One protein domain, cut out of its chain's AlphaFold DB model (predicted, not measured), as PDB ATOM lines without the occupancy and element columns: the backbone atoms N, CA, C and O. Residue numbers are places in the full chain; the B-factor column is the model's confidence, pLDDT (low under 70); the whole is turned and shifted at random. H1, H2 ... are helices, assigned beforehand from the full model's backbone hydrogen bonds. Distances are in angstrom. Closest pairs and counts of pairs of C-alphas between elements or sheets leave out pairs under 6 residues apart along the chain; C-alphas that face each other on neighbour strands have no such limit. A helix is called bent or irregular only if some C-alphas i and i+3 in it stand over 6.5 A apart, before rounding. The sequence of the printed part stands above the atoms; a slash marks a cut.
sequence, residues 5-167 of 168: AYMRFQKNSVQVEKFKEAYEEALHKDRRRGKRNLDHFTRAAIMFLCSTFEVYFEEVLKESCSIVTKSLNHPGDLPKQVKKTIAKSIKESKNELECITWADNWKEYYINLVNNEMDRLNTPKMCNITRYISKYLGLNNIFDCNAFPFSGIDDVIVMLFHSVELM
ATOM      1  N   ALA A   5     -20.671 -16.275 -26.245       81.75
ATOM      2  CA  ALA A   5     -20.805 -15.096 -27.083       81.75
ATOM      3  C   ALA A   5     -21.601 -13.980 -26.394       81.75
ATOM      4  O   ALA A   5     -21.141 -12.844 -26.305       81.75
ATOM      5  N   TYR A   6     -22.777 -14.293 -25.836       83.00
ATOM      6  CA  TYR A   6     -23.611 -13.282 -25.181       83.00
ATOM      7  C   TYR A   6     -22.985 -12.761 -23.886       83.00
ATOM      8  O   TYR A   6     -22.981 -11.556 -23.649       83.00
ATOM      9  N   MET A   7     -22.381 -13.639 -23.080       83.81
ATOM     10  CA  MET A   7     -21.653 -13.206 -21.880       83.81
ATOM     11  C   MET A   7     -20.472 -12.286 -22.228       83.81
ATOM     12  O   MET A   7     -20.226 -11.299 -21.532       83.81
ATOM     13  N   ARG A   8     -19.742 -12.579 -23.314       85.81
ATOM     14  CA  ARG A   8     -18.641 -11.732 -23.787       85.81
ATOM     15  C   ARG A   8     -19.149 -10.390 -24.308       85.81
ATOM     16  O   ARG A   8     -18.573  -9.363 -23.959       85.81
ATOM     17  N   PHE A   9     -20.239 -10.396 -25.074       87.06
ATOM     18  CA  PHE A   9     -20.914  -9.184 -25.528       87.06
ATOM     19  C   PHE A   9     -21.301  -8.289 -24.348       87.06
ATOM     20  O   PHE A   9     -20.874  -7.142 -24.303       87.06
ATOM     21  N   GLN A  10     -21.998  -8.829 -23.340       85.00
ATOM     22  CA  GLN A  10     -22.378  -8.075 -22.141       85.00
ATOM     23  C   GLN A  10     -21.164  -7.442 -21.454       85.00
ATOM     24  O   GLN A  10     -21.182  -6.259 -21.126       85.00
ATOM     25  N   LYS A  11     -20.080  -8.211 -21.280       88.19
ATOM     26  CA  LYS A  11     -18.840  -7.711 -20.677       88.19
ATOM     27  C   LYS A  11     -18.221  -6.566 -21.484       88.19
ATOM     28  O   LYS A  11     -17.739  -5.604 -20.893       88.19
ATOM     29  N   ASN A  12     -18.210  -6.673 -22.810       86.19
ATOM     30  CA  ASN A  12     -17.650  -5.650 -23.690       86.19
ATOM     31  C   ASN A  12     -18.527  -4.384 -23.725       86.19
ATOM     32  O   ASN A  12     -17.992  -3.277 -23.723       86.19
ATOM     33  N   SER A  13     -19.854  -4.531 -23.667       84.75
ATOM     34  CA  SER A  13     -20.810  -3.415 -23.667       84.75
ATOM     35  C   SER A  13     -20.710  -2.524 -22.428       84.75
ATOM     36  O   SER A  13     -20.988  -1.334 -22.521       84.75
ATOM     37  N   VAL A  14     -20.191  -3.029 -21.299       89.00
ATOM     38  CA  VAL A  14     -19.864  -2.196 -20.119       89.00
ATOM     39  C   VAL A  14     -18.932  -1.032 -20.482       89.00
ATOM     40  O   VAL A  14     -18.979   0.028 -19.863       89.00
ATOM     41  N   GLN A  15     -18.076  -1.193 -21.495       86.25
ATOM     42  CA  GLN A  15     -17.197  -0.114 -21.940       86.25
ATOM     43  C   GLN A  15     -17.967   1.045 -22.592       86.25
ATOM     44  O   GLN A  15     -17.533   2.190 -22.481       86.25
ATOM     45  N   VAL A  16     -19.104   0.764 -23.236       86.00
ATOM     46  CA  VAL A  16     -19.998   1.782 -23.808       86.00
ATOM     47  C   VAL A  16     -20.664   2.587 -22.692       86.00
ATOM     48  O   VAL A  16     -20.661   3.815 -22.759       86.00
ATOM     49  N   GLU A  17     -21.105   1.926 -21.618       85.75
ATOM     50  CA  GLU A  17     -21.655   2.609 -20.437       85.75
ATOM     51  C   GLU A  17     -20.636   3.552 -19.791       85.75
ATOM     52  O   GLU A  17     -20.943   4.705 -19.503       85.75
ATOM     53  N   LYS A  18     -19.368   3.140 -19.686       89.25
ATOM     54  CA  LYS A  18     -18.299   4.028 -19.196       89.25
ATOM     55  C   LYS A  18     -18.105   5.273 -20.066       89.25
ATOM     56  O   LYS A  18     -17.756   6.331 -19.547       89.25
ATOM     57  N   PHE A  19     -18.294   5.171 -21.386       86.44
ATOM     58  CA  PHE A  19     -18.244   6.347 -22.260       86.44
ATOM     59  C   PHE A  19     -19.442   7.272 -22.045       86.44
ATOM     60  O   PHE A  19     -19.267   8.489 -22.106       86.44
ATOM     61  N   LYS A  20     -20.627   6.713 -21.774       85.44
ATOM     62  CA  LYS A  20     -21.826   7.480 -21.414       85.44
ATOM     63  C   LYS A  20     -21.611   8.243 -20.104       85.44
ATOM     64  O   LYS A  20     -21.761   9.460 -20.093       85.44
ATOM     65  N   GLU A  21     -21.144   7.567 -19.057       88.94
ATOM     66  CA  GLU A  21     -20.824   8.185 -17.761       88.94
ATOM     67  C   GLU A  21     -19.787   9.313 -17.904       88.94
ATOM     68  O   GLU A  21     -19.981  10.418 -17.399       88.94
ATOM     69  N   ALA A  22     -18.701   9.072 -18.650       88.06
ATOM     70  CA  ALA A  22     -17.665  10.077 -18.884       88.06
ATOM     71  C   ALA A  22     -18.181  11.291 -19.679       88.06
ATOM     72  O   ALA A  22     -17.792  12.430 -19.402       88.06
ATOM     73  N   TYR A  23     -19.067  11.062 -20.655       87.06
ATOM     74  CA  TYR A  23     -19.736  12.128 -21.397       87.06
ATOM     75  C   TYR A  23     -20.614  12.980 -20.472       87.06
ATOM     76  O   TYR A  23     -20.526  14.209 -20.513       87.06
ATOM     77  N   GLU A  24     -21.430  12.343 -19.629       86.38
ATOM     78  CA  GLU A  24     -22.315  13.018 -18.674       86.38
ATOM     79  C   GLU A  24     -21.521  13.824 -17.640       86.38
ATOM     80  O   GLU A  24     -21.808  15.005 -17.423       86.38
ATOM     81  N   GLU A  25     -20.458  13.250 -17.061       88.25
ATOM     82  CA  GLU A  25     -19.587  13.968 -16.126       88.25
ATOM     83  C   GLU A  25     -18.983  15.213 -16.794       88.25
ATOM     84  O   GLU A  25     -19.059  16.322 -16.255       88.25
ATOM     85  N   ALA A  26     -18.426  15.057 -18.000       84.81
ATOM     86  CA  ALA A  26     -17.817  16.156 -18.740       84.81
ATOM     87  C   ALA A  26     -18.834  17.244 -19.129       84.81
ATOM     88  O   ALA A  26     -18.502  18.433 -19.109       84.81
ATOM     89  N   LEU A  27     -20.079  16.860 -19.430       83.62
ATOM     90  CA  LEU A  27     -21.174  17.781 -19.732       83.62
ATOM     91  C   LEU A  27     -21.547  18.648 -18.520       83.62
ATOM     92  O   LEU A  27     -21.803  19.845 -18.669       83.62
ATOM     93  N   HIS A  28     -21.567  18.067 -17.317       82.50
ATOM     94  CA  HIS A  28     -21.948  18.776 -16.093       82.50
ATOM     95  C   HIS A  28     -20.820  19.626 -15.487       82.50
ATOM     96  O   HIS A  28     -21.108  20.610 -14.799       82.50
ATOM     97  N   LYS A  29     -19.553  19.294 -15.769       78.31
ATOM     98  CA  LYS A  29     -18.365  19.956 -15.200       78.31
ATOM     99  C   LYS A  29     -18.111  21.361 -15.751       78.31
ATOM    100  O   LYS A  29     -17.606  22.212 -15.026       78.31
ATOM    101  N   ASP A  30     -18.473  21.626 -17.010       66.00
ATOM    102  CA  ASP A  30     -18.033  22.831 -17.723       66.00
ATOM    103  C   ASP A  30     -19.194  23.519 -18.474       66.00
ATOM    104  O   ASP A  30     -19.237  23.580 -19.702       66.00
ATOM    105  N   ARG A  31     -20.158  24.092 -17.727       62.97
ATOM    106  CA  ARG A  31     -21.379  24.746 -18.269       62.97
ATOM    107  C   ARG A  31     -21.123  25.872 -19.292       62.97
ATOM    108  O   ARG A  31     -22.066  26.332 -19.929       62.97
ATOM    109  N   ARG A  32     -19.879  26.355 -19.424       59.72
ATOM    110  CA  ARG A  32     -19.485  27.480 -20.298       59.72
ATOM    111  C   ARG A  32     -18.771  27.054 -21.585       59.72
ATOM    112  O   ARG A  32     -18.675  27.865 -22.504       59.72
ATOM    113  N   ARG A  33     -18.245  25.826 -21.672       57.56
ATOM    114  CA  ARG A  33     -17.507  25.335 -22.848       57.56
ATOM    115  C   ARG A  33     -18.473  24.658 -23.820       57.56
ATOM    116  O   ARG A  33     -19.311  23.856 -23.429       57.56
ATOM    117  N   GLY A  34     -18.385  25.012 -25.102       59.59
ATOM    118  CA  GLY A  34     -19.308  24.515 -26.123       59.59
ATOM    119  C   GLY A  34     -19.284  22.986 -26.266       59.59
ATOM    120  O   GLY A  34     -18.220  22.368 -26.251       59.59
ATOM    121  N   LYS A  35     -20.462  22.391 -26.504       64.00
ATOM    122  CA  LYS A  35     -20.710  20.936 -26.643       64.00
ATOM    123  C   LYS A  35     -19.867  20.224 -27.718       64.00
ATOM    124  O   LYS A  35     -19.809  19.001 -27.748       64.00
ATOM    125  N   ARG A  36     -19.192  20.977 -28.593       61.09
ATOM    126  CA  ARG A  36     -18.396  20.466 -29.722       61.09
ATOM    127  C   ARG A  36     -17.189  19.627 -29.286       61.09
ATOM    128  O   ARG A  36     -16.775  18.745 -30.028       61.09
ATOM    129  N   ASN A  37     -16.659  19.858 -28.082       67.62
ATOM    130  CA  ASN A  37     -15.528  19.090 -27.561       67.62
ATOM    131  C   ASN A  37     -15.916  17.715 -27.000       67.62
ATOM    132  O   ASN A  37     -15.005  16.973 -26.675       67.62
ATOM    133  N   LEU A  38     -17.202  17.349 -26.893       77.62
ATOM    134  CA  LEU A  38     -17.640  16.062 -26.318       77.62
ATOM    135  C   LEU A  38     -17.888  14.961 -27.363       77.62
ATOM    136  O   LEU A  38     -18.047  13.797 -27.011       77.62
ATOM    137  N   ASP A  39     -17.869  15.316 -28.649       81.25
ATOM    138  CA  ASP A  39     -18.166  14.414 -29.773       81.25
ATOM    139  C   ASP A  39     -17.216  13.200 -29.845       81.25
ATOM    140  O   ASP A  39     -17.570  12.137 -30.349       81.25
ATOM    141  N   HIS A  40     -16.006  13.322 -29.289       85.12
ATOM    142  CA  HIS A  40     -15.046  12.220 -29.235       85.12
ATOM    143  C   HIS A  40     -15.529  11.045 -28.370       85.12
ATOM    144  O   HIS A  40     -15.241   9.904 -28.724       85.12
ATOM    145  N   PHE A  41     -16.299  11.291 -27.301       84.25
ATOM    146  CA  PHE A  41     -16.899  10.219 -26.499       84.25
ATOM    147  C   PHE A  41     -17.959   9.466 -27.296       84.25
ATOM    148  O   PHE A  41     -17.938   8.240 -27.339       84.25
ATOM    149  N   THR A  42     -18.840  10.189 -27.991       82.50
ATOM    150  CA  THR A  42     -19.888   9.590 -28.824       82.50
ATOM    151  C   THR A  42     -19.289   8.778 -29.971       82.50
ATOM    152  O   THR A  42     -19.689   7.637 -30.193       82.50
ATOM    153  N   ARG A  43     -18.272   9.307 -30.663       84.31
ATOM    154  CA  ARG A  43     -17.563   8.564 -31.719       84.31
ATOM    155  C   ARG A  43     -16.863   7.318 -31.179       84.31
ATOM    156  O   ARG A  43     -16.956   6.265 -31.804       84.31
ATOM    157  N   ALA A  44     -16.194   7.423 -30.030       87.25
ATOM    158  CA  ALA A  44     -15.545   6.281 -29.391       87.25
ATOM    159  C   ALA A  44     -16.564   5.211 -28.976       87.25
ATOM    160  O   ALA A  44     -16.352   4.035 -29.263       87.25
ATOM    161  N   ALA A  45     -17.690   5.612 -28.379       84.88
ATOM    162  CA  ALA A  45     -18.773   4.713 -27.993       84.88
ATOM    163  C   ALA A  45     -19.349   3.961 -29.201       84.88
ATOM    164  O   ALA A  45     -19.465   2.740 -29.152       84.88
ATOM    165  N   ILE A  46     -19.626   4.661 -30.310       83.00
ATOM    166  CA  ILE A  46     -20.114   4.043 -31.553       83.00
ATOM    167  C   ILE A  46     -19.085   3.054 -32.112       83.00
ATOM    168  O   ILE A  46     -19.446   1.933 -32.457       83.00
ATOM    169  N   MET A  47     -17.802   3.432 -32.174       84.81
ATOM    170  CA  MET A  47     -16.746   2.527 -32.645       84.81
ATOM    171  C   MET A  47     -16.663   1.260 -31.786       84.81
ATOM    172  O   MET A  47     -16.623   0.160 -32.332       84.81
ATOM    173  N   PHE A  48     -16.693   1.398 -30.457       86.50
ATOM    174  CA  PHE A  48     -16.674   0.258 -29.538       86.50
ATOM    175  C   PHE A  48     -17.920  -0.618 -29.654       86.50
ATOM    176  O   PHE A  48     -17.799  -1.843 -29.609       86.50
ATOM    177  N   LEU A  49     -19.099  -0.014 -29.818       84.25
ATOM    178  CA  LEU A  49     -20.351  -0.738 -30.020       84.25
ATOM    179  C   LEU A  49     -20.295  -1.562 -31.308       84.25
ATOM    180  O   LEU A  49     -20.591  -2.754 -31.274       84.25
ATOM    181  N   CYS A  50     -19.839  -0.952 -32.408       82.50
ATOM    182  CA  CYS A  50     -19.615  -1.643 -33.672       82.50
ATOM    183  C   CYS A  50     -18.668  -2.826 -33.470       82.50
ATOM    184  O   CYS A  50     -19.104  -3.953 -33.661       82.50
ATOM    185  N   SER A  51     -17.437  -2.608 -32.985       85.06
ATOM    186  CA  SER A  51     -16.463  -3.688 -32.745       85.06
ATOM    187  C   SER A  51     -17.010  -4.804 -31.852       85.06
ATOM    188  O   SER A  51     -16.766  -5.984 -32.097       85.06
ATOM    189  N   THR A  52     -17.768  -4.446 -30.815       87.00
ATOM    190  CA  THR A  52     -18.373  -5.412 -29.891       87.00
ATOM    191  C   THR A  52     -19.433  -6.263 -30.584       87.00
ATOM    192  O   THR A  52     -19.475  -7.476 -30.373       87.00
ATOM    193  N   PHE A  53     -20.256  -5.653 -31.439       84.50
ATOM    194  CA  PHE A  53     -21.217  -6.366 -32.270       84.50
ATOM    195  C   PHE A  53     -20.530  -7.287 -33.291       84.50
ATOM    196  O   PHE A  53     -20.991  -8.412 -33.476       84.50
ATOM    197  N   GLU A  54     -19.420  -6.861 -33.910       83.31
ATOM    198  CA  GLU A  54     -18.693  -7.705 -34.875       83.31
ATOM    199  C   GLU A  54     -18.215  -9.006 -34.221       83.31
ATOM    200  O   GLU A  54     -18.551 -10.099 -34.682       83.31
ATOM    201  N   VAL A  55     -17.533  -8.879 -33.079       87.56
ATOM    202  CA  VAL A  55     -17.047 -10.025 -32.300       87.56
ATOM    203  C   VAL A  55     -18.206 -10.903 -31.835       87.56
ATOM    204  O   VAL A  55     -18.124 -12.129 -31.911       87.56
ATOM    205  N   TYR A  56     -19.302 -10.297 -31.376       87.31
ATOM    206  CA  TYR A  56     -20.474 -11.050 -30.943       87.31
ATOM    207  C   TYR A  56     -21.052 -11.907 -32.071       87.31
ATOM    208  O   TYR A  56     -21.325 -13.090 -31.864       87.31
ATOM    209  N   PHE A  57     -21.203 -11.345 -33.271       86.00
ATOM    210  CA  PHE A  57     -21.723 -12.084 -34.414       86.00
ATOM    211  C   PHE A  57     -20.819 -13.262 -34.806       86.00
ATOM    212  O   PHE A  57     -21.316 -14.375 -35.005       86.00
ATOM    213  N   GLU A  58     -19.504 -13.041 -34.881       88.31
ATOM    214  CA  GLU A  58     -18.534 -14.101 -35.178       88.31
ATOM    215  C   GLU A  58     -18.638 -15.257 -34.178       88.31
ATOM    216  O   GLU A  58     -18.688 -16.428 -34.565       88.31
ATOM    217  N   GLU A  59     -18.713 -14.941 -32.884       89.25
ATOM    218  CA  GLU A  59     -18.824 -15.944 -31.829       89.25
ATOM    219  C   GLU A  59     -20.162 -16.683 -31.864       89.25
ATOM    220  O   GLU A  59     -20.177 -17.909 -31.745       89.25
ATOM    221  N   VAL A  60     -21.277 -15.979 -32.086       87.44
ATOM    222  CA  VAL A  60     -22.600 -16.608 -32.226       87.44
ATOM    223  C   VAL A  60     -22.608 -17.596 -33.384       87.44
ATOM    224  O   VAL A  60     -23.135 -18.702 -33.235       87.44
ATOM    225  N   LEU A  61     -22.015 -17.245 -34.530       87.69
ATOM    226  CA  LEU A  61     -21.976 -18.149 -35.673       87.69
ATOM    227  C   LEU A  61     -21.115 -19.386 -35.377       87.69
ATOM    228  O   LEU A  61     -21.562 -20.507 -35.637       87.69
ATOM    229  N   LYS A  62     -19.926 -19.206 -34.783       90.88
ATOM    230  CA  LYS A  62     -19.039 -20.308 -34.361       90.88
ATOM    231  C   LYS A  62     -19.740 -21.245 -33.375       90.88
ATOM    232  O   LYS A  62     -19.739 -22.464 -33.562       90.88
ATOM    233  N   GLU A  63     -20.383 -20.691 -32.348       86.88
ATOM    234  CA  GLU A  63     -21.129 -21.465 -31.354       86.88
ATOM    235  C   GLU A  63     -22.303 -22.219 -31.978       86.88
ATOM    236  O   GLU A  63     -22.469 -23.412 -31.719       86.88
ATOM    237  N   SER A  64     -23.068 -21.561 -32.848       88.00
ATOM    238  CA  SER A  64     -24.204 -22.174 -33.543       88.00
ATOM    239  C   SER A  64     -23.754 -23.360 -34.394       88.00
ATOM    240  O   SER A  64     -24.328 -24.444 -34.295       88.00
ATOM    241  N   CYS A  65     -22.675 -23.202 -35.168       88.00
ATOM    242  CA  CYS A  65     -22.104 -24.290 -35.964       88.00
ATOM    243  C   CYS A  65     -21.608 -25.440 -35.070       88.00
ATOM    244  O   CYS A  65     -21.825 -26.609 -35.394       88.00
ATOM    245  N   SER A  66     -21.007 -25.136 -33.911       89.50
ATOM    246  CA  SER A  66     -20.596 -26.143 -32.919       89.50
ATOM    247  C   SER A  66     -21.782 -26.935 -32.366       89.50
ATOM    248  O   SER A  66     -21.709 -28.160 -32.270       89.50
ATOM    249  N   ILE A  67     -22.886 -26.260 -32.038       86.31
ATOM    250  CA  ILE A  67     -24.114 -26.895 -31.541       86.31
ATOM    251  C   ILE A  67     -24.718 -27.800 -32.618       86.31
ATOM    252  O   ILE A  67     -24.972 -28.974 -32.347       86.31
ATOM    253  N   VAL A  68     -24.868 -27.295 -33.847       85.12
ATOM    254  CA  VAL A  68     -25.379 -28.078 -34.984       85.12
ATOM    255  C   VAL A  68     -24.526 -29.330 -35.188       85.12
ATOM    256  O   VAL A  68     -25.042 -30.443 -35.195       85.12
ATOM    257  N   THR A  69     -23.207 -29.187 -35.241       88.62
ATOM    258  CA  THR A  69     -22.280 -30.307 -35.474       88.62
ATOM    259  C   THR A  69     -22.336 -31.372 -34.373       88.62
ATOM    260  O   THR A  69     -22.193 -32.568 -34.638       88.62
ATOM    261  N   LYS A  70     -22.573 -30.963 -33.123       88.56
ATOM    262  CA  LYS A  70     -22.784 -31.889 -32.000       88.56
ATOM    263  C   LYS A  70     -24.123 -32.618 -32.089       88.56
ATOM    264  O   LYS A  70     -24.185 -33.772 -31.689       88.56
ATOM    265  N   SER A  71     -25.156 -31.965 -32.622       87.00
ATOM    266  CA  SER A  71     -26.499 -32.544 -32.768       87.00
ATOM    267  C   SER A  71     -26.646 -33.534 -33.931       87.00
ATOM    268  O   SER A  71     -27.596 -34.311 -33.947       87.00
ATOM    269  N   LEU A  72     -25.719 -33.524 -34.895       89.94
ATOM    270  CA  LEU A  72     -25.773 -34.368 -36.090       89.94
ATOM    271  C   LEU A  72     -24.861 -35.594 -35.972       89.94
ATOM    272  O   LEU A  72     -23.738 -35.506 -35.464       89.94
ATOM    273  N   ASN A  73     -25.311 -36.728 -36.510       91.31
ATOM    274  CA  ASN A  73     -24.542 -37.975 -36.527       91.31
ATOM    275  C   ASN A  73     -23.820 -38.178 -37.859       91.31
ATOM    276  O   ASN A  73     -22.667 -38.611 -37.868       91.31
ATOM    277  N   HIS A  74     -24.456 -37.799 -38.973       91.00
ATOM    278  CA  HIS A  74     -23.898 -37.977 -40.306       91.00
ATOM    279  C   HIS A  74     -23.734 -36.639 -41.045       91.00
ATOM    280  O   HIS A  74     -24.579 -35.751 -40.932       91.00
ATOM    281  N   PRO A  75     -22.689 -36.490 -41.884       90.88
ATOM    282  CA  PRO A  75     -22.499 -35.284 -42.694       90.88
ATOM    283  C   PRO A  75     -23.612 -35.098 -43.741       90.88
ATOM    284  O   PRO A  75     -23.826 -33.996 -44.245       90.88
ATOM    285  N   GLY A  76     -24.346 -36.170 -44.067       91.06
ATOM    286  CA  GLY A  76     -25.516 -36.129 -44.944       91.06
ATOM    287  C   GLY A  76     -26.660 -35.274 -44.393       91.06
ATOM    288  O   GLY A  76     -27.379 -34.659 -45.187       91.06
ATOM    289  N   ASP A  77     -26.755 -35.160 -43.068       90.50
ATOM    290  CA  ASP A  77     -27.810 -34.426 -42.362       90.50
ATOM    291  C   ASP A  77     -27.592 -32.906 -42.398       90.50
ATOM    292  O   ASP A  77     -28.493 -32.130 -42.079       90.50
ATOM    293  N   LEU A  78     -26.408 -32.452 -42.833       90.88
ATOM    294  CA  LEU A  78     -26.139 -31.032 -43.017       90.88
ATOM    295  C   LEU A  78     -27.076 -30.425 -44.075       90.88
ATOM    296  O   LEU A  78     -27.354 -31.054 -45.111       90.88
ATOM    297  N   PRO A  79     -27.499 -29.160 -43.898       90.81
ATOM    298  CA  PRO A  79     -28.306 -28.468 -44.890       90.81
ATOM    299  C   PRO A  79     -27.624 -28.438 -46.260       90.81
ATOM    300  O   PRO A  79     -26.403 -28.312 -46.383       90.81
ATOM    301  N   LYS A  80     -28.426 -28.508 -47.329       91.56
ATOM    302  CA  LYS A  80     -27.934 -28.549 -48.720       91.56
ATOM    303  C   LYS A  80     -26.958 -27.413 -49.035       91.56
ATOM    304  O   LYS A  80     -25.969 -27.640 -49.728       91.56
ATOM    305  N   GLN A  81     -27.231 -26.211 -48.533       90.81
ATOM    306  CA  GLN A  81     -26.377 -25.049 -48.761       90.81
ATOM    307  C   GLN A  81     -25.012 -25.193 -48.076       90.81
ATOM    308  O   GLN A  81     -23.992 -24.914 -48.699       90.81
ATOM    309  N   VAL A  82     -24.978 -25.726 -46.855       93.25
ATOM    310  CA  VAL A  82     -23.739 -25.980 -46.104       93.25
ATOM    311  C   VAL A  82     -22.889 -27.037 -46.806       93.25
ATOM    312  O   VAL A  82     -21.698 -26.830 -47.027       93.25
ATOM    313  N   LYS A  83     -23.512 -28.125 -47.276       94.06
ATOM    314  CA  LYS A  83     -22.823 -29.157 -48.071       94.06
ATOM    315  C   LYS A  83     -22.194 -28.583 -49.343       94.06
ATOM    316  O   LYS A  83     -21.062 -28.922 -49.672       94.06
ATOM    317  N   LYS A  84     -22.893 -27.676 -50.037       94.88
ATOM    318  CA  LYS A  84     -22.342 -26.968 -51.206       94.88
ATOM    319  C   LYS A  84     -21.150 -26.086 -50.838       94.88
ATOM    320  O   LYS A  84     -20.175 -26.070 -51.582       94.88
ATOM    321  N   THR A  85     -21.223 -25.371 -49.717       94.25
ATOM    322  CA  THR A  85     -20.115 -24.550 -49.212       94.25
ATOM    323  C   THR A  85     -18.867 -25.391 -48.970       94.25
ATOM    324  O   THR A  85     -17.792 -25.034 -49.444       94.25
ATOM    325  N   ILE A  86     -19.016 -26.521 -48.279       94.50
ATOM    326  CA  ILE A  86     -17.910 -27.426 -47.950       94.50
ATOM    327  C   ILE A  86     -17.322 -28.035 -49.224       94.50
ATOM    328  O   ILE A  86     -16.119 -27.949 -49.444       94.50
ATOM    329  N   ALA A  87     -18.166 -28.559 -50.117       94.38
ATOM    330  CA  ALA A  87     -17.714 -29.121 -51.389       94.38
ATOM    331  C   ALA A  87     -16.949 -28.097 -52.243       94.38
ATOM    332  O   ALA A  87     -15.957 -28.437 -52.886       94.38
ATOM    333  N   LYS A  88     -17.389 -26.832 -52.233       94.88
ATOM    334  CA  LYS A  88     -16.682 -25.737 -52.900       94.88
ATOM    335  C   LYS A  88     -15.318 -25.472 -52.251       94.88
ATOM    336  O   LYS A  88     -14.341 -25.377 -52.980       94.88
ATOM    337  N   SER A  89     -15.254 -25.410 -50.919       93.25
ATOM    338  CA  SER A  89     -14.002 -25.217 -50.169       93.25
ATOM    339  C   SER A  89     -12.968 -26.295 -50.491       93.25
ATOM    340  O   SER A  89     -11.836 -25.973 -50.832       93.25
ATOM    341  N   ILE A  90     -13.379 -27.566 -50.467       94.12
ATOM    342  CA  ILE A  90     -12.507 -28.704 -50.784       94.12
ATOM    343  C   ILE A  90     -12.003 -28.608 -52.230       94.12
ATOM    344  O   ILE A  90     -10.814 -28.762 -52.483       94.12
ATOM    345  N   LYS A  91     -12.894 -28.300 -53.184       93.38
ATOM    346  CA  LYS A  91     -12.537 -28.173 -54.606       93.38
ATOM    347  C   LYS A  91     -11.562 -27.023 -54.882       93.38
ATOM    348  O   LYS A  91     -10.776 -27.106 -55.819       93.38
ATOM    349  N   GLU A  92     -11.664 -25.936 -54.126       93.19
ATOM    350  CA  GLU A  92     -10.803 -24.757 -54.260       93.19
ATOM    351  C   GLU A  92      -9.504 -24.877 -53.446       93.19
ATOM    352  O   GLU A  92      -8.597 -24.059 -53.624       93.19
ATOM    353  N   SER A  93      -9.385 -25.887 -52.576       90.50
ATOM    354  CA  SER A  93      -8.167 -26.119 -51.806       90.50
ATOM    355  C   SER A  93      -7.034 -26.606 -52.707       90.50
ATOM    356  O   SER A  93      -7.216 -27.432 -53.599       90.50
ATOM    357  N   LYS A  94      -5.822 -26.100 -52.453       90.62
ATOM    358  CA  LYS A  94      -4.599 -26.566 -53.127       90.62
ATOM    359  C   LYS A  94      -4.132 -27.926 -52.607       90.62
ATOM    360  O   LYS A  94      -3.271 -28.544 -53.222       90.62
ATOM    361  N   ASN A  95      -4.633 -28.345 -51.447       90.12
ATOM    362  CA  ASN A  95      -4.246 -29.591 -50.817       90.12
ATOM    363  C   ASN A  95      -5.210 -30.706 -51.244       90.12
ATOM    364  O   ASN A  95      -6.348 -30.762 -50.787       90.12
ATOM    365  N   GLU A  96      -4.728 -31.617 -52.089       87.69
ATOM    366  CA  GLU A  96      -5.502 -32.765 -52.586       87.69
ATOM    367  C   GLU A  96      -5.986 -33.693 -51.456       87.69
ATOM    368  O   GLU A  96      -6.992 -34.389 -51.604       87.69
ATOM    369  N   LEU A  97      -5.315 -33.666 -50.297       91.00
ATOM    370  CA  LEU A  97      -5.663 -34.481 -49.133       91.00
ATOM    371  C   LEU A  97      -6.863 -33.941 -48.343       91.00
ATOM    372  O   LEU A  97      -7.347 -34.630 -47.446       91.00
ATOM    373  N   GLU A  98      -7.393 -32.755 -48.664       90.75
ATOM    374  CA  GLU A  98      -8.547 -32.204 -47.938       90.75
ATOM    375  C   GLU A  98      -9.792 -33.085 -48.005       90.75
ATOM    376  O   GLU A  98     -10.540 -33.166 -47.030       90.75
ATOM    377  N   CYS A  99      -9.992 -33.791 -49.119       90.19
ATOM    378  CA  CYS A  99     -11.069 -34.769 -49.252       90.19
ATOM    379  C   CYS A  99     -10.979 -35.865 -48.177       90.19
ATOM    380  O   CYS A  99     -12.006 -36.281 -47.642       90.19
ATOM    381  N   ILE A 100      -9.759 -36.314 -47.866       91.06
ATOM    382  CA  ILE A 100      -9.497 -37.360 -46.872       91.06
ATOM    383  C   ILE A 100      -9.728 -36.794 -45.471       91.06
ATOM    384  O   ILE A 100     -10.489 -37.368 -44.701       91.06
ATOM    385  N   THR A 101      -9.177 -35.613 -45.171       92.25
ATOM    386  CA  THR A 101      -9.383 -34.944 -43.874       92.25
ATOM    387  C   THR A 101     -10.865 -34.711 -43.572       92.25
ATOM    388  O   THR A 101     -11.315 -34.928 -42.447       92.25
ATOM    389  N   TRP A 102     -11.643 -34.302 -44.580       92.56
ATOM    390  CA  TRP A 102     -13.092 -34.172 -44.460       92.56
ATOM    391  C   TRP A 102     -13.779 -35.510 -44.167       92.56
ATOM    392  O   TRP A 102     -14.661 -35.561 -43.313       92.56
ATOM    393  N   ALA A 103     -13.407 -36.581 -44.871       92.06
ATOM    394  CA  ALA A 103     -14.024 -37.892 -44.693       92.06
ATOM    395  C   ALA A 103     -13.748 -38.479 -43.298       92.06
ATOM    396  O   ALA A 103     -14.667 -39.009 -42.675       92.06
ATOM    397  N   ASP A 104     -12.519 -38.325 -42.800       92.94
ATOM    398  CA  ASP A 104     -12.091 -38.872 -41.511       92.94
ATOM    399  C   ASP A 104     -12.709 -38.122 -40.323       92.94
ATOM    400  O   ASP A 104     -13.172 -38.743 -39.365       92.94
ATOM    401  N   ASN A 105     -12.746 -36.783 -40.372       94.12
ATOM    402  CA  ASN A 105     -13.293 -35.972 -39.283       94.12
ATOM    403  C   ASN A 105     -14.052 -34.737 -39.781       94.12
ATOM    404  O   ASN A 105     -13.662 -33.584 -39.567       94.12
ATOM    405  N   TRP A 106     -15.200 -34.986 -40.409       94.50
ATOM    406  CA  TRP A 106     -16.048 -33.945 -40.991       94.50
ATOM    407  C   TRP A 106     -16.464 -32.861 -39.985       94.50
ATOM    408  O   TRP A 106     -16.596 -31.689 -40.342       94.50
ATOM    409  N   LYS A 107     -16.654 -33.238 -38.713       95.06
ATOM    410  CA  LYS A 107     -17.060 -32.320 -37.642       95.06
ATOM    411  C   LYS A 107     -15.972 -31.291 -37.369       95.06
ATOM    412  O   LYS A 107     -16.240 -30.092 -37.382       95.06
ATOM    413  N   GLU A 108     -14.753 -31.761 -37.136       95.00
ATOM    414  CA  GLU A 108     -13.606 -30.890 -36.886       95.00
ATOM    415  C   GLU A 108     -13.272 -30.048 -38.117       95.00
ATOM    416  O   GLU A 108     -13.096 -28.836 -37.998       95.00
ATOM    417  N   TYR A 109     -13.289 -30.655 -39.307       94.81
ATOM    418  CA  TYR A 109     -13.068 -29.939 -40.560       94.81
ATOM    419  C   TYR A 109     -14.046 -28.770 -40.727       94.81
ATOM    420  O   TYR A 109     -13.636 -27.643 -41.000       94.81
ATOM    421  N   TYR A 110     -15.346 -29.012 -40.536       94.94
ATOM    422  CA  TYR A 110     -16.364 -27.976 -40.692       94.94
ATOM    423  C   TYR A 110     -16.201 -26.841 -39.673       94.94
ATOM    424  O   TYR A 110     -16.307 -25.673 -40.045       94.94
ATOM    425  N   ILE A 111     -15.883 -27.153 -38.414       95.06
ATOM    426  CA  ILE A 111     -15.622 -26.127 -37.396       95.06
ATOM    427  C   ILE A 111     -14.374 -25.310 -37.734       95.06
ATOM    428  O   ILE A 111     -14.406 -24.085 -37.624       95.06
ATOM    429  N   ASN A 112     -13.307 -25.950 -38.211       94.81
ATOM    430  CA  ASN A 112     -12.094 -25.254 -38.637       94.81
ATOM    431  C   ASN A 112     -12.349 -24.355 -39.854       94.81
ATOM    432  O   ASN A 112     -11.885 -23.216 -39.881       94.81
ATOM    433  N   LEU A 113     -13.148 -24.819 -40.820       94.25
ATOM    434  CA  LEU A 113     -13.582 -24.011 -41.959       94.25
ATOM    435  C   LEU A 113     -14.337 -22.756 -41.499       94.25
ATOM    436  O   LEU A 113     -14.021 -21.653 -41.941       94.25
ATOM    437  N   VAL A 114     -15.312 -22.913 -40.597       93.88
ATOM    438  CA  VAL A 114     -16.079 -21.787 -40.046       93.88
ATOM    439  C   VAL A 114     -15.164 -20.828 -39.286       93.88
ATOM    440  O   VAL A 114     -15.251 -19.623 -39.505       93.88
ATOM    441  N   ASN A 115     -14.260 -21.336 -38.444       93.56
ATOM    442  CA  ASN A 115     -13.329 -20.504 -37.680       93.56
ATOM    443  C   ASN A 115     -12.446 -19.653 -38.597       93.56
ATOM    444  O   ASN A 115     -12.434 -18.434 -38.457       93.56
ATOM    445  N   ASN A 116     -11.810 -20.277 -39.590       92.12
ATOM    446  CA  ASN A 116     -10.944 -19.592 -40.550       92.12
ATOM    447  C   ASN A 116     -11.680 -18.499 -41.337       92.12
ATOM    448  O   ASN A 116     -11.095 -17.482 -41.702       92.12
ATOM    449  N   GLU A 117     -12.958 -18.712 -41.638       90.75
ATOM    450  CA  GLU A 117     -13.770 -17.771 -42.409       90.75
ATOM    451  C   GLU A 117     -14.327 -16.632 -41.556       90.75
ATOM    452  O   GLU A 117     -14.486 -15.521 -42.061       90.75
ATOM    453  N   MET A 118     -14.598 -16.892 -40.277       89.50
ATOM    454  CA  MET A 118     -14.976 -15.868 -39.303       89.50
ATOM    455  C   MET A 118     -13.797 -14.983 -38.926       89.50
ATOM    456  O   MET A 118     -13.959 -13.774 -38.894       89.50
ATOM    457  N   ASP A 119     -12.596 -15.541 -38.773       86.12
ATOM    458  CA  ASP A 119     -11.393 -14.747 -38.474       86.12
ATOM    459  C   ASP A 119     -11.004 -13.804 -39.634       86.12
ATOM    460  O   ASP A 119     -10.218 -12.875 -39.464       86.12
ATOM    461  N   ARG A 120     -11.555 -14.033 -40.836       84.69
ATOM    462  CA  ARG A 120     -11.383 -13.183 -42.027       84.69
ATOM    463  C   ARG A 120     -12.525 -12.190 -42.237       84.69
ATOM    464  O   ARG A 120     -12.501 -11.442 -43.221       84.69
ATOM    465  N   LEU A 121     -13.553 -12.214 -41.392       77.94
ATOM    466  CA  LEU A 121     -14.734 -11.380 -41.551       77.94
ATOM    467  C   LEU A 121     -14.410  -9.926 -41.197       77.94
ATOM    468  O   LEU A 121     -14.619  -9.467 -40.086       77.94
ATOM    469  N   ASN A 122     -13.948  -9.164 -42.183       67.75
ATOM    470  CA  ASN A 122     -13.785  -7.725 -42.018       67.75
ATOM    471  C   ASN A 122     -15.160  -7.051 -42.113       67.75
ATOM    472  O   ASN A 122     -15.734  -6.962 -43.201       67.75
ATOM    473  N   THR A 123     -15.673  -6.590 -40.974       67.06
ATOM    474  CA  THR A 123     -16.900  -5.800 -40.820       67.06
ATOM    475  C   THR A 123     -18.187  -6.470 -41.343       67.06
ATOM    476  O   THR A 123     -18.471  -6.498 -42.553       67.06
ATOM    477  N   PRO A 124     -19.056  -6.977 -40.450       62.47
ATOM    478  CA  PRO A 124     -20.283  -7.662 -40.821       62.47
ATOM    479  C   PRO A 124     -21.379  -6.673 -41.252       62.47
ATOM    480  O   PRO A 124     -22.300  -6.352 -40.508       62.47
ATOM    481  N   LYS A 125     -21.342  -6.223 -42.512       70.69
ATOM    482  CA  LYS A 125     -22.527  -5.639 -43.175       70.69
ATOM    483  C   LYS A 125     -23.661  -6.666 -43.187       70.69
ATOM    484  O   LYS A 125     -23.384  -7.844 -43.396       70.69
ATOM    485  N   MET A 126     -24.935  -6.280 -43.079       71.62
ATOM    486  CA  MET A 126     -25.981  -7.316 -42.977       71.62
ATOM    487  C   MET A 126     -26.180  -8.190 -44.204       71.62
ATOM    488  O   MET A 126     -26.506  -9.363 -44.054       71.62
ATOM    489  N   CYS A 127     -25.868  -7.702 -45.404       71.06
ATOM    490  CA  CYS A 127     -25.777  -8.581 -46.567       71.06
ATOM    491  C   CYS A 127     -24.723  -9.689 -46.369       71.06
ATOM    492  O   CYS A 127     -24.952 -10.831 -46.762       71.06
ATOM    493  N   ASN A 128     -23.601  -9.379 -45.708       78.50
ATOM    494  CA  ASN A 128     -22.605 -10.368 -45.314       78.50
ATOM    495  C   ASN A 128     -23.175 -11.277 -44.222       78.50
ATOM    496  O   ASN A 128     -23.118 -12.485 -44.403       78.50
ATOM    497  N   ILE A 129     -23.770 -10.739 -43.152       79.25
ATOM    498  CA  ILE A 129     -24.359 -11.530 -42.052       79.25
ATOM    499  C   ILE A 129     -25.326 -12.589 -42.590       79.25
ATOM    500  O   ILE A 129     -25.101 -13.782 -42.391       79.25
ATOM    501  N   THR A 130     -26.351 -12.180 -43.343       81.00
ATOM    502  CA  THR A 130     -27.339 -13.101 -43.925       81.00
ATOM    503  C   THR A 130     -26.671 -14.126 -44.838       81.00
ATOM    504  O   THR A 130     -26.994 -15.315 -44.793       81.00
ATOM    505  N   ARG A 131     -25.676 -13.700 -45.626       85.56
ATOM    506  CA  ARG A 131     -24.891 -14.602 -46.476       85.56
ATOM    507  C   ARG A 131     -24.114 -15.630 -45.656       85.56
ATOM    508  O   ARG A 131     -24.109 -16.790 -46.041       85.56
ATOM    509  N   TYR A 132     -23.464 -15.242 -44.561       87.81
ATOM    510  CA  TYR A 132     -22.687 -16.143 -43.704       87.81
ATOM    511  C   TYR A 132     -23.584 -17.142 -42.973       87.81
ATOM    512  O   TYR A 132     -23.286 -18.336 -42.968       87.81
ATOM    513  N   ILE A 133     -24.724 -16.686 -42.457       85.69
ATOM    514  CA  ILE A 133     -25.741 -17.552 -41.855       85.69
ATOM    515  C   ILE A 133     -26.260 -18.568 -42.879       85.69
ATOM    516  O   ILE A 133     -26.259 -19.769 -42.619       85.69
ATOM    517  N   SER A 134     -26.640 -18.126 -44.076       87.62
ATOM    518  CA  SER A 134     -27.078 -19.029 -45.145       87.62
ATOM    519  C   SER A 134     -25.970 -20.010 -45.553       87.62
ATOM    520  O   SER A 134     -26.197 -21.216 -45.664       87.62
ATOM    521  N   LYS A 135     -24.742 -19.510 -45.731       91.06
ATOM    522  CA  LYS A 135     -23.576 -20.277 -46.192       91.06
ATOM    523  C   LYS A 135     -23.177 -21.377 -45.206       91.06
ATOM    524  O   LYS A 135     -22.857 -22.478 -45.658       91.06
ATOM    525  N   TYR A 136     -23.198 -21.091 -43.902       91.12
ATOM    526  CA  TYR A 136     -22.684 -21.995 -42.870       91.12
ATOM    527  C   TYR A 136     -23.764 -22.687 -42.045       91.12
ATOM    528  O   TYR A 136     -23.542 -23.827 -41.669       91.12
ATOM    529  N   LEU A 137     -24.938 -22.093 -41.835       86.94
ATOM    530  CA  LEU A 137     -26.057 -22.722 -41.117       86.94
ATOM    531  C   LEU A 137     -27.204 -23.160 -42.039       86.94
ATOM    532  O   LEU A 137     -28.077 -23.907 -41.612       86.94
ATOM    533  N   GLY A 138     -27.227 -22.725 -43.303       85.19
ATOM    534  CA  GLY A 138     -28.296 -23.076 -44.245       85.19
ATOM    535  C   GLY A 138     -29.617 -22.342 -44.009       85.19
ATOM    536  O   GLY A 138     -30.635 -22.744 -44.570       85.19
ATOM    537  N   LEU A 139     -29.613 -21.287 -43.192       78.81
ATOM    538  CA  LEU A 139     -30.804 -20.526 -42.822       78.81
ATOM    539  C   LEU A 139     -30.891 -19.257 -43.683       78.81
ATOM    540  O   LEU A 139     -29.996 -18.417 -43.648       78.81
ATOM    541  N   ASN A 140     -31.958 -19.118 -44.475       71.62
ATOM    542  CA  ASN A 140     -32.079 -18.028 -45.455       71.62
ATOM    543  C   ASN A 140     -32.963 -16.860 -44.984       71.62
ATOM    544  O   ASN A 140     -32.825 -15.764 -45.514       71.62
ATOM    545  N   ASN A 141     -33.815 -17.070 -43.971       66.00
ATOM    546  CA  ASN A 141     -34.888 -16.133 -43.604       66.00
ATOM    547  C   ASN A 141     -34.850 -15.705 -42.123       66.00
ATOM    548  O   ASN A 141     -35.886 -15.390 -41.553       66.00
ATOM    549  N   ILE A 142     -33.686 -15.719 -41.460       62.75
ATOM    550  CA  ILE A 142     -33.624 -15.368 -40.021       62.75
ATOM    551  C   ILE A 142     -34.028 -13.907 -39.771       62.75
ATOM    552  O   ILE A 142     -34.618 -13.602 -38.743       62.75
ATOM    553  N   PHE A 143     -33.733 -13.017 -40.721       62.25
ATOM    554  CA  PHE A 143     -34.020 -11.586 -40.621       62.25
ATOM    555  C   PHE A 143     -35.183 -11.149 -41.521       62.25
ATOM    556  O   PHE A 143     -35.215  -9.995 -41.940       62.25
ATOM    557  N   ASP A 144     -36.099 -12.058 -41.881       56.56
ATOM    558  CA  ASP A 144     -37.299 -11.671 -42.630       56.56
ATOM    559  C   ASP A 144     -38.211 -10.823 -41.734       56.56
ATOM    560  O   ASP A 144     -38.957 -11.306 -40.880       56.56
ATOM    561  N   CYS A 145     -38.101  -9.521 -41.940       49.66
ATOM    562  CA  CYS A 145     -38.769  -8.454 -41.221       49.66
ATOM    563  C   CYS A 145     -40.275  -8.342 -41.505       49.66
ATOM    564  O   CYS A 145     -40.943  -7.458 -40.974       49.66
ATOM    565  N   ASN A 146     -40.821  -9.248 -42.323       46.62
ATOM    566  CA  ASN A 146     -42.260  -9.381 -42.534       46.62
ATOM    567  C   ASN A 146     -42.929 -10.343 -41.533       46.62
ATOM    568  O   ASN A 146     -44.147 -10.300 -41.379       46.62
ATOM    569  N   ALA A 147     -42.164 -11.212 -40.855       44.84
ATOM    570  CA  ALA A 147     -42.676 -12.180 -39.870       44.84
ATOM    571  C   ALA A 147     -42.491 -11.725 -38.406       44.84
ATOM    572  O   ALA A 147     -43.163 -12.224 -37.506       44.84
ATOM    573  N   PHE A 148     -41.611 -10.754 -38.177       39.88
ATOM    574  CA  PHE A 148     -41.471  -9.983 -36.942       39.88
ATOM    575  C   PHE A 148     -41.307  -8.519 -37.350       39.88
ATOM    576  O   PHE A 148     -40.565  -8.282 -38.302       39.88
ATOM    577  N   PRO A 149     -41.947  -7.544 -36.679       38.22
ATOM    578  CA  PRO A 149     -41.886  -6.143 -37.072       38.22
ATOM    579  C   PRO A 149     -40.514  -5.579 -36.692       38.22
ATOM    580  O   PRO A 149     -40.367  -4.894 -35.690       38.22
ATOM    581  N   PHE A 150     -39.497  -5.925 -37.469       42.97
ATOM    582  CA  PHE A 150     -38.157  -5.376 -37.344       42.97
ATOM    583  C   PHE A 150     -37.720  -4.902 -38.724       42.97
ATOM    584  O   PHE A 150     -37.034  -5.617 -39.441       42.97
ATOM    585  N   SER A 151     -38.174  -3.718 -39.121       35.59
ATOM    586  CA  SER A 151     -37.628  -2.868 -40.185       35.59
ATOM    587  C   SER A 151     -36.083  -2.712 -40.206       35.59
ATOM    588  O   SER A 151     -35.529  -1.632 -40.044       35.59
ATOM    589  N   GLY A 152     -35.364  -3.778 -40.560       42.75
ATOM    590  CA  GLY A 152     -33.992  -3.727 -41.077       42.75
ATOM    591  C   GLY A 152     -32.867  -3.603 -40.039       42.75
ATOM    592  O   GLY A 152     -33.069  -3.737 -38.840       42.75
ATOM    593  N   ILE A 153     -31.638  -3.382 -40.537       40.25
ATOM    594  CA  ILE A 153     -30.412  -3.108 -39.746       40.25
ATOM    595  C   ILE A 153     -30.656  -2.061 -38.659       40.25
ATOM    596  O   ILE A 153     -30.078  -2.148 -37.573       40.25
ATOM    597  N   ASP A 154     -31.518  -1.097 -38.972       42.00
ATOM    598  CA  ASP A 154     -31.896  -0.027 -38.072       42.00
ATOM    599  C   ASP A 154     -32.540  -0.572 -36.799       42.00
ATOM    600  O   ASP A 154     -32.298   0.008 -35.760       42.00
ATOM    601  N   ASP A 155     -33.185  -1.743 -36.796       40.91
ATOM    602  CA  ASP A 155     -33.736  -2.353 -35.577       40.91
ATOM    603  C   ASP A 155     -32.736  -3.156 -34.745       40.91
ATOM    604  O   ASP A 155     -32.940  -3.335 -33.547       40.91
ATOM    605  N   VAL A 156     -31.612  -3.590 -35.320       42.22
ATOM    606  CA  VAL A 156     -30.499  -4.149 -34.530       42.22
ATOM    607  C   VAL A 156     -29.739  -3.016 -33.841       42.22
ATOM    608  O   VAL A 156     -29.381  -3.131 -32.670       42.22
ATOM    609  N   ILE A 157     -29.548  -1.895 -34.541       43.56
ATOM    610  CA  ILE A 157     -28.971  -0.673 -33.972       43.56
ATOM    611  C   ILE A 157     -29.954  -0.051 -32.970       43.56
ATOM    612  O   ILE A 157     -29.550   0.274 -31.860       43.56
ATOM    613  N   VAL A 158     -31.248   0.024 -33.282       43.59
ATOM    614  CA  VAL A 158     -32.288   0.515 -32.372       43.59
ATOM    615  C   VAL A 158     -32.472  -0.432 -31.195       43.59
ATOM    616  O   VAL A 158     -32.596   0.085 -30.107       43.59
ATOM    617  N   MET A 159     -32.360  -1.765 -31.296       39.44
ATOM    618  CA  MET A 159     -32.329  -2.633 -30.100       39.44
ATOM    619  C   MET A 159     -31.077  -2.420 -29.236       39.44
ATOM    620  O   MET A 159     -31.169  -2.490 -28.007       39.44
ATOM    621  N   LEU A 160     -29.922  -2.124 -29.844       41.38
ATOM    622  CA  LEU A 160     -28.712  -1.724 -29.115       41.38
ATOM    623  C   LEU A 160     -28.883  -0.354 -28.432       41.38
ATOM    624  O   LEU A 160     -28.362  -0.172 -27.338       41.38
ATOM    625  N   PHE A 161     -29.651   0.569 -29.017       39.41
ATOM    626  CA  PHE A 161     -29.989   1.872 -28.427       39.41
ATOM    627  C   PHE A 161     -31.141   1.801 -27.402       39.41
ATOM    628  O   PHE A 161     -31.061   2.426 -26.350       39.41
ATOM    629  N   HIS A 162     -32.172   0.986 -27.629       33.88
ATOM    630  CA  HIS A 162     -33.311   0.795 -26.727       33.88
ATOM    631  C   HIS A 162     -32.922  -0.008 -25.487       33.88
ATOM    632  O   HIS A 162     -33.474   0.231 -24.424       33.88
ATOM    633  N   SER A 163     -31.940  -0.912 -25.575       34.81
ATOM    634  CA  SER A 163     -31.372  -1.564 -24.383       34.81
ATOM    635  C   SER A 163     -30.633  -0.569 -23.475       34.81
ATOM    636  O   SER A 163     -30.562  -0.788 -22.271       34.81
ATOM    637  N   VAL A 164     -30.133   0.539 -24.037       35.56
ATOM    638  CA  VAL A 164     -29.500   1.650 -23.301       35.56
ATOM    639  C   VAL A 164     -30.545   2.647 -22.770       35.56
ATOM    640  O   VAL A 164     -30.309   3.288 -21.746       35.56
ATOM    641  N   GLU A 165     -31.715   2.758 -23.410       31.64
ATOM    642  CA  GLU A 165     -32.850   3.568 -22.926       31.64
ATOM    643  C   GLU A 165     -33.731   2.848 -21.891       31.64
ATOM    644  O   GLU A 165     -34.247   3.505 -20.996       31.64
ATOM    645  N   LEU A 166     -33.878   1.518 -21.959       30.33
ATOM    646  CA  LEU A 166     -34.655   0.704 -21.004       30.33
ATOM    647  C   LEU A 166     -33.900   0.391 -19.698       30.33
ATOM    648  O   LEU A 166     -34.489  -0.171 -18.776       30.33
ATOM    649  N   MET A 167     -32.608   0.727 -19.616       32.22
ATOM    650  CA  MET A 167     -31.800   0.678 -18.386       32.22
ATOM    651  C   MET A 167     -31.641   2.061 -17.716       32.22
ATOM    652  O   MET A 167     -30.778   2.222 -16.853       32.22
TER     653      MET A 167
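AT A GLANCE: This is residues 5 to 167 of the 168 residues of the protein "HEPN_RiboL-PSP domain-containing protein" of Ruminococcus sp. AF42-9BH (UniProt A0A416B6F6). The model is a long helical hairpin, H1 and H2, with a small helical head at one end: H2 runs on past the beginning of H1, and there H5 packs along its last part, H6 touches it with residues 133 to 137 alone, H3 meets that same end of H6 at about a right angle, and short H4 makes a corner with H5. A long loop then leads to H7, which comes near H2 without touching any helix. The printed part has 163 residues with seven named helices, H1 to H7 in order, and no named strand; its class is all helix. The whole is loose, with a radius of gyration of the C-alphas of 20.7 A, and elongated, spanning 70 by 36 by 24 A.

HOW THE PARTS SIT: H2, residues 35 to 71, is the hub, touching three helices. It is irregular: C-alphas 37 and 40 are 7.1 A apart. With H1, residues 5 to 29, it forms a helical hairpin at a shallow tilt of 8 degrees, opposite ways; the closest C-alphas, of Ala 5 and Glu 59, are 5.2 A apart. With residues 58 to 69 alone, H2 touches H5, residues 106 to 118, at a shallow tilt of 12 degrees, opposite ways; closest are the C-alphas of Glu 58 and Met 118, at 5.7 A. With residues 61 to 65 alone, it touches H6, residues 126 to 137, at 16 degrees, the same way; closest are the C-alphas of Cys 65 and Leu 137, at 6.7 A. H3, residues 80 to 92, touches H6 about perpendicular, at 89 degrees, with residues 81 to 85 alone; the closest C-alphas, of Val 82 and Tyr 136, are 5.2 A apart. H4, residues 98 to 104, and H5 only just touch, with 3 pairs of C-alphas within 8 A, and only at the corner; the closest, of Trp 102 and Tyr 109, are 5.8 A apart. H7, residues 153 to 165, and H2 are near each other, with 6 pairs of C-alphas within 10 A. H1 and H7 are only just apart, 8.4 A at the closest. Each O i to N i+4 pair is within hydrogen-bond range in H3, H4, H5 and H6, against 19 of 21 in H1, 29 of 33 in H2 and 8 of 9 in H7.

IN THESE COORDINATES: H1 begins at C-alpha 5 (-20.805, -15.096, -27.083) and measures 37.1 A. H2 measures 54.1 A and ends at C-alpha 71 (-26.499, -32.544, -32.768). H3 measures 18.4 A, H4 9.9 A, H5 18.2 A and H6 15.5 A. H7 measures 18.3 A and ends at C-alpha 165 (-32.850, 3.568, -22.926).

THE WHOLE: The two C-alphas farthest apart, of Arg 32 and Ile 100, are 70.8 A apart. Residues 28 to 34 and 92 to 97 stand free. The printed part has no cut, and the link from H6 to H7, residues 138 to 152, is long. The mean pLDDT of the printed part is 78.6; residues 30 to 37, 122 to 124 and 141 to 167 are under 70.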